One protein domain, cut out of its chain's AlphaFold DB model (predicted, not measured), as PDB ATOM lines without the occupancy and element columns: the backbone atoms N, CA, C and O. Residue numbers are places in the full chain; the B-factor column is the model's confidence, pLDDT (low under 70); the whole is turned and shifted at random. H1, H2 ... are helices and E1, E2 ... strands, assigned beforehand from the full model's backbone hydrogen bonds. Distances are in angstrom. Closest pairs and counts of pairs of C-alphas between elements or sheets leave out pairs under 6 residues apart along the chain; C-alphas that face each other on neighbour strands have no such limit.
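This is residues 6 to 58 of the 64 residues of an uncharacterized protein of Maricaulis sp (UniProt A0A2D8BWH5). A loose, elongated loop of chain: H1 runs back from one far end, a sharp corner leads into the shorter H2, and E1 lies beside the first printed residues at the other end. The long unnamed stretch, residues 6 to 26, leads out to that far end. The printed part has 53 residues with two named helices and one named strand, in the order H1, H2, E1, mostly helix, though under half of the residues are in named elements. It is loose, with a radius of gyration of the C-alphas of 13.5 A, and spans 39 by 25 by 18 A.

H1, residues 27 to 40, and H2, residues 43 to 49, are close but not clearly touching; their closest C-alphas, of Ala 38 and Ile 46, are 7.9 A apart. They run opposite ways at a steep tilt of 46 degrees. In both helices every O i to N i+4 pair is within hydrogen-bond range. E1, residues 55 to 57, is apart from both and pairs with no named strand; residues 6 to 7 pair antiparallel with its residues 55 to 56.

H1 is 20.1 A long from C-alpha 27 at (26.112, -35.041, -5.559) to C-alpha 40, H2 9.9 A, and E1 6.8 A, ending at C-alpha 57 (39.447, -14.892, 14.106).

The C-alphas of Asn 18 and Leu 58, the two farthest apart, are 41.7 A apart. The printed part has no cut, and both links are tight. Residues 7 to 11 and 49 to 54 have pLDDT under 70.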
ATOM      1  N   ASN A   6      39.411 -16.566   9.029       73.38
ATOM      2  CA  ASN A   6      38.847 -17.573   8.139       73.38
ATOM      3  C   ASN A   6      37.476 -17.074   7.671       73.38
ATOM      4  O   ASN A   6      36.665 -16.667   8.503       73.38
ATOM      5  N   VAL A   7      37.258 -17.069   6.357       67.06
ATOM      6  CA  VAL A   7      36.050 -16.552   5.717       67.06
ATOM      7  C   VAL A   7      35.384 -17.692   4.955       67.06
ATOM      8  O   VAL A   7      36.017 -18.312   4.100       67.06
ATOM      9  N   MET A   8      34.121 -17.968   5.273       65.62
ATOM     10  CA  MET A   8      33.314 -18.978   4.587       65.62
ATOM     11  C   MET A   8      32.395 -18.305   3.567       65.62
ATOM     12  O   MET A   8      31.735 -17.322   3.889       65.62
ATOM     13  N   PHE A   9      32.353 -18.838   2.346       66.12
ATOM     14  CA  PHE A   9      31.593 -18.266   1.236       66.12
ATOM     15  C   PHE A   9      30.411 -19.149   0.857       66.12
ATOM     16  O   PHE A   9      30.585 -20.355   0.662       66.12
ATOM     17  N   ASP A  10      29.252 -18.530   0.649       65.75
ATOM     18  CA  ASP A  10      28.129 -19.170  -0.026       65.75
ATOM     19  C   ASP A  10      28.281 -18.975  -1.537       65.75
ATOM     20  O   ASP A  10      28.426 -17.858  -2.030       65.75
ATOM     21  N   VAL A  11      28.267 -20.068  -2.301       68.94
ATOM     22  CA  VAL A  11      28.289 -19.994  -3.767       68.94
ATOM     23  C   VAL A  11      26.853 -20.050  -4.267       68.94
ATOM     24  O   VAL A  11      26.191 -21.078  -4.149       68.94
ATOM     25  N   GLY A  12      26.366 -18.955  -4.853       71.38
ATOM     26  CA  GLY A  12      25.071 -18.936  -5.530       71.38
ATOM     27  C   GLY A  12      25.142 -19.649  -6.883       71.38
ATOM     28  O   GLY A  12      25.786 -19.153  -7.805       71.38
ATOM     29  N   PHE A  13      24.465 -20.789  -7.021       80.75
ATOM     30  CA  PHE A  13      24.314 -21.527  -8.281       80.75
ATOM     31  C   PHE A  13      22.876 -22.038  -8.439       80.75
ATOM     32  O   PHE A  13      22.096 -22.056  -7.489       80.75
ATOM     33  N   SER A  14      22.522 -22.462  -9.651       81.62
ATOM     34  CA  SER A  14      21.203 -23.017  -9.960       81.62
ATOM     35  C   SER A  14      21.335 -24.279 -10.795       81.62
ATOM     36  O   SER A  14      22.147 -24.325 -11.717       81.62
ATOM     37  N   ILE A  15      20.501 -25.275 -10.510       88.00
ATOM     38  CA  ILE A  15      20.417 -26.530 -11.259       88.00
ATOM     39  C   ILE A  15      18.945 -26.806 -11.519       88.00
ATOM     40  O   ILE A  15      18.111 -26.609 -10.638       88.00
ATOM     41  N   VAL A  16      18.627 -27.272 -12.724       90.00
ATOM     42  CA  VAL A  16      17.279 -27.746 -13.034       90.00
ATOM     43  C   VAL A  16      17.093 -29.121 -12.397       90.00
ATOM     44  O   VAL A  16      17.774 -30.074 -12.770       90.00
ATOM     45  N   ALA A  17      16.174 -29.213 -11.441       92.06
ATOM     46  CA  ALA A  17      15.745 -30.469 -10.839       92.06
ATOM     47  C   ALA A  17      14.384 -30.905 -11.397       92.06
ATOM     48  O   ALA A  17      13.592 -30.079 -11.853       92.06
ATOM     49  N   ASN A  18      14.102 -32.207 -11.330       90.50
ATOM     50  CA  ASN A  18      12.805 -32.769 -11.729       90.50
ATOM     51  C   ASN A  18      11.795 -32.819 -10.569       90.50
ATOM     52  O   ASN A  18      10.709 -33.376 -10.714       90.50
ATOM     53  N   ASP A  19      12.162 -32.259  -9.419       92.31
ATOM     54  CA  ASP A  19      11.359 -32.188  -8.210       92.31
ATOM     55  C   ASP A  19      11.580 -30.838  -7.507       92.31
ATOM     56  O   ASP A  19      12.603 -30.184  -7.704       92.31
ATOM     57  N   GLU A  20      10.618 -30.415  -6.686       88.44
ATOM     58  CA  GLU A  20      10.627 -29.095  -6.033       88.44
ATOM     59  C   GLU A  20      11.735 -28.930  -4.977       88.44
ATOM     60  O   GLU A  20      12.056 -27.806  -4.593       88.44
ATOM     61  N   ARG A  21      12.301 -30.040  -4.488       88.31
ATOM     62  CA  ARG A  21      13.282 -30.063  -3.394       88.31
ATOM     63  C   ARG A  21      14.708 -30.315  -3.877       88.31
ATOM     64  O   ARG A  21      15.641 -30.183  -3.091       88.31
ATOM     65  N   GLY A  22      14.884 -30.677  -5.147       88.00
ATOM     66  CA  GLY A  22      16.165 -31.095  -5.707       88.00
ATOM     67  C   GLY A  22      16.664 -32.447  -5.190       88.00
ATOM     68  O   GLY A  22      17.843 -32.749  -5.358       88.00
ATOM     69  N   GLU A  23      15.808 -33.269  -4.575       91.69
ATOM     70  CA  GLU A  23      16.195 -34.565  -3.991       91.69
ATOM     71  C   GLU A  23      16.660 -35.570  -5.059       91.69
ATOM     72  O   GLU A  23      17.403 -36.507  -4.763       91.69
ATOM     73  N   THR A  24      16.261 -35.362  -6.316       92.44
ATOM     74  CA  THR A  24      16.689 -36.188  -7.454       92.44
ATOM     75  C   THR A  24      18.101 -35.874  -7.955       92.44
ATOM     76  O   THR A  24      18.644 -36.646  -8.750       92.44
ATOM     77  N   LEU A  25      18.720 -34.777  -7.503       94.06
ATOM     78  CA  LEU A  25      20.055 -34.373  -7.942       94.06
ATOM     79  C   LEU A  25      21.138 -35.234  -7.292       94.06
ATOM     80  O   LEU A  25      21.235 -35.352  -6.069       94.06
ATOM     81  N   ARG A  26      22.032 -35.791  -8.109       94.88
ATOM     82  CA  ARG A  26      23.191 -36.519  -7.590       94.88
ATOM     83  C   ARG A  26      24.242 -35.529  -7.085       94.88
ATOM     84  O   ARG A  26      24.462 -34.489  -7.711       94.88
ATOM     85  N   PRO A  27      25.023 -35.888  -6.050       93.25
ATOM     86  CA  PRO A  27      26.112 -35.041  -5.559       93.25
ATOM     87  C   PRO A  27      27.115 -34.609  -6.640       93.25
ATOM     88  O   PRO A  27      27.689 -33.525  -6.565       93.25
ATOM     89  N   SER A  28      27.330 -35.442  -7.663       94.94
ATOM     90  CA  SER A  28      28.193 -35.115  -8.801       94.94
ATOM     91  C   SER A  28      27.651 -33.976  -9.664       94.94
ATOM     92  O   SER A  28      28.436 -33.171 -10.151       94.94
ATOM     93  N   GLU A  29      26.332 -33.899  -9.846       92.94
ATOM     94  CA  GLU A  29      25.670 -32.851 -10.636       92.94
ATOM     95  C   GLU A  29      25.737 -31.517  -9.897       92.94
ATOM     96  O   GLU A  29      26.097 -30.501 -10.484       92.94
ATOM     97  N   ILE A  30      25.524 -31.558  -8.577       90.88
ATOM     98  CA  ILE A  30      25.694 -30.403  -7.690       90.88
ATOM     99  C   ILE A  30      27.130 -29.880  -7.756       90.88
ATOM    100  O   ILE A  30      27.361 -28.695  -7.990       90.88
ATOM    101  N   ARG A  31      28.112 -30.777  -7.617       91.50
ATOM    102  CA  ARG A  31      29.529 -30.411  -7.697       91.50
ATOM    103  C   ARG A  31      29.884 -29.792  -9.046       91.50
ATOM    104  O   ARG A  31      30.625 -28.815  -9.079       91.50
ATOM    105  N   PHE A  32      29.380 -30.360 -10.138       92.81
ATOM    106  CA  PHE A  32      29.663 -29.852 -11.475       92.81
ATOM    107  C   PHE A  32      29.106 -28.440 -11.667       92.81
ATOM    108  O   PHE A  32      29.845 -27.566 -12.104       92.81
ATOM    109  N   ALA A  33      27.866 -28.185 -11.247       89.06
ATOM    110  CA  ALA A  33      27.257 -26.860 -11.354       89.06
ATOM    111  C   ALA A  33      27.970 -25.796 -10.502       89.06
ATOM    112  O   ALA A  33      28.134 -24.663 -10.950       89.06
ATOM    113  N   ILE A  34      28.441 -26.154  -9.300       87.12
ATOM    114  CA  ILE A  34      29.262 -25.255  -8.469       87.12
ATOM    115  C   ILE A  34      30.548 -24.873  -9.211       87.12
ATOM    116  O   ILE A  34      30.894 -23.694  -9.275       87.12
ATOM    117  N   ILE A  35      31.251 -25.857  -9.783       89.12
ATOM    118  CA  ILE A  35      32.500 -25.624 -10.525       89.12
ATOM    119  C   ILE A  35      32.230 -24.773 -11.767       89.12
ATOM    120  O   ILE A  35      32.938 -23.799 -12.004       89.12
ATOM    121  N   GLU A  36      31.205 -25.109 -12.547       88.50
ATOM    122  CA  GLU A  36      30.832 -24.370 -13.753       88.50
ATOM    123  C   GLU A  36      30.479 -22.910 -13.435       88.50
ATOM    124  O   GLU A  36      30.946 -21.994 -14.117       88.50
ATOM    125  N   ARG A  37      29.728 -22.665 -12.353       86.31
ATOM    126  CA  ARG A  37      29.438 -21.302 -11.901       86.31
ATOM    127  C   ARG A  37      30.716 -20.577 -11.489       86.31
ATOM    128  O   ARG A  37      30.969 -19.494 -11.999       86.31
ATOM    129  N   ALA A  38      31.556 -21.186 -10.655       84.38
ATOM    130  CA  ALA A  38      32.808 -20.572 -10.220       84.38
ATOM    131  C   ALA A  38      33.742 -20.216 -11.393       84.38
ATOM    132  O   ALA A  38      34.395 -19.180 -11.362       84.38
ATOM    133  N   MET A  39      33.792 -21.049 -12.438       87.69
ATOM    134  CA  MET A  39      34.643 -20.824 -13.615       87.69
ATOM    135  C   MET A  39      34.072 -19.808 -14.612       87.69
ATOM    136  O   MET A  39      34.823 -19.270 -15.421       87.69
ATOM    137  N   SER A  40      32.760 -19.567 -14.593       86.56
ATOM    138  CA  SER A  40      32.090 -18.646 -15.525       86.56
ATOM    139  C   SER A  40      31.903 -17.237 -14.968       86.56
ATOM    140  O   SER A  40      31.582 -16.323 -15.727       86.56
ATOM    141  N   MET A  41      32.088 -17.049 -13.663       86.19
ATOM    142  CA  MET A  41      31.925 -15.754 -13.015       86.19
ATOM    143  C   MET A  41      33.087 -14.816 -13.306       86.19
ATOM    144  O   MET A  41      34.255 -15.197 -13.261       86.19
ATOM    145  N   ARG A  42      32.752 -13.550 -13.536       86.88
ATOM    146  CA  ARG A  42      33.732 -12.465 -13.555       86.88
ATOM    147  C   ARG A  42      34.113 -12.042 -12.136       86.88
ATOM    148  O   ARG A  42      33.342 -12.227 -11.199       86.88
ATOM    149  N   ASP A  43      35.261 -11.387 -11.988       84.50
ATOM    150  CA  ASP A  43      35.766 -10.918 -10.690       84.50
ATOM    151  C   ASP A  43      34.774 -10.020  -9.924       84.50
ATOM    152  O   ASP A  43      34.701 -10.085  -8.696       84.50
ATOM    153  N   ASP A  44      33.998  -9.186 -10.622       82.69
ATOM    154  CA  ASP A  44      32.958  -8.343 -10.023       82.69
ATOM    155  C   ASP A  44      31.785  -9.177  -9.488       82.69
ATOM    156  O   ASP A  44      31.359  -8.973  -8.351       82.69
ATOM    157  N   GLU A  45      31.332 -10.169 -10.256       77.56
ATOM    158  CA  GLU A  45      30.299 -11.114  -9.822       77.56
ATOM    159  C   GLU A  45      30.776 -11.997  -8.668       77.56
ATOM    160  O   GLU A  45      29.985 -12.327  -7.790       77.56
ATOM    161  N   ILE A  46      32.057 -12.386  -8.644       77.50
ATOM    162  CA  ILE A  46      32.640 -13.143  -7.528       77.50
ATOM    163  C   ILE A  46      32.546 -12.309  -6.254       77.50
ATOM    164  O   ILE A  46      32.089 -12.818  -5.236       77.50
ATOM    165  N   ARG A  47      32.919 -11.024  -6.305       73.38
ATOM    166  CA  ARG A  47      32.829 -10.134  -5.136       73.38
ATOM    167  C   ARG A  47      31.395  -9.924  -4.660       73.38
ATOM    168  O   ARG A  47      31.197  -9.768  -3.461       73.38
ATOM    169  N   GLU A  48      30.424  -9.910  -5.566       70.00
ATOM    170  CA  GLU A  48      29.006  -9.781  -5.219       70.00
ATOM    171  C   GLU A  48      28.428 -11.083  -4.645       70.00
ATOM    172  O   GLU A  48      27.807 -11.061  -3.584       70.00
ATOM    173  N   ALA A  49      28.670 -12.222  -5.298       67.88
ATOM    174  CA  ALA A  49      28.120 -13.519  -4.897       67.88
ATOM    175  C   ALA A  49      28.662 -14.012  -3.555       67.88
ATOM    176  O   ALA A  49      27.969 -14.714  -2.830       67.88
ATOM    177  N   VAL A  50      29.892 -13.620  -3.233       65.75
ATOM    178  CA  VAL A  50      30.541 -13.872  -1.950       65.75
ATOM    179  C   VAL A  50      29.782 -13.226  -0.776       65.75
ATOM    180  O   VAL A  50      29.832 -13.759   0.332       65.75
ATOM    181  N   GLY A  51      29.034 -12.135  -1.005       62.19
ATOM    182  CA  GLY A  51      28.254 -11.450   0.032       62.19
ATOM    183  C   GLY A  51      29.086 -10.968   1.234       62.19
ATOM    184  O   GLY A  51      30.315 -11.031   1.242       62.19
ATOM    185  N   PHE A  52      28.422 -10.456   2.279       55.44
ATOM    186  CA  PHE A  52      29.061 -10.286   3.592       55.44
ATOM    187  C   PHE A  52      29.120 -11.654   4.273       55.44
ATOM    188  O   PHE A  52      28.093 -12.199   4.659       55.44
ATOM    189  N   CYS A  53      30.321 -12.201   4.389       62.72
ATOM    190  CA  CYS A  53      30.552 -13.531   4.931       62.72
ATOM    191  C   CYS A  53      30.647 -13.535   6.456       62.72
ATOM    192  O   CYS A  53      31.155 -12.580   7.057       62.72
ATOM    193  N   ASP A  54      30.315 -14.674   7.059       61.84
ATOM    194  CA  ASP A  54      30.750 -14.971   8.417       61.84
ATOM    195  C   ASP A  54      32.272 -15.161   8.430       61.84
ATOM    196  O   ASP A  54      32.851 -15.919   7.643       61.84
ATOM    197  N   SER A  55      32.933 -14.426   9.324       70.12
ATOM    198  CA  SER A  55      34.378 -14.501   9.519       70.12
ATOM    199  C   SER A  55      34.695 -14.823  10.971       70.12
ATOM    200  O   SER A  55      34.080 -14.270  11.887       70.12
ATOM    201  N   TYR A  56      35.684 -15.684  11.186       73.81
ATOM    202  CA  TYR A  56      36.163 -16.045  12.518       73.81
ATOM    203  C   TYR A  56      37.639 -15.684  12.647       73.81
ATOM    204  O   TYR A  56      38.410 -15.870  11.705       73.81
ATOM    205  N   ILE A  57      38.037 -15.161  13.809       79.19
ATOM    206  CA  ILE A  57      39.447 -14.892  14.106       79.19
ATOM    207  C   ILE A  57      40.148 -16.236  14.261       79.19
ATOM    208  O   ILE A  57      39.721 -17.069  15.057       79.19
ATOM    209  N   LEU A  58      41.231 -16.428  13.515       76.00
ATOM    210  CA  LEU A  58      42.135 -17.536  13.773       76.00
ATOM    211  C   LEU A  58      42.932 -17.194  15.033       76.00
ATOM    212  O   LEU A  58      43.641 -16.185  15.059       76.00
TER     213      LEU A  58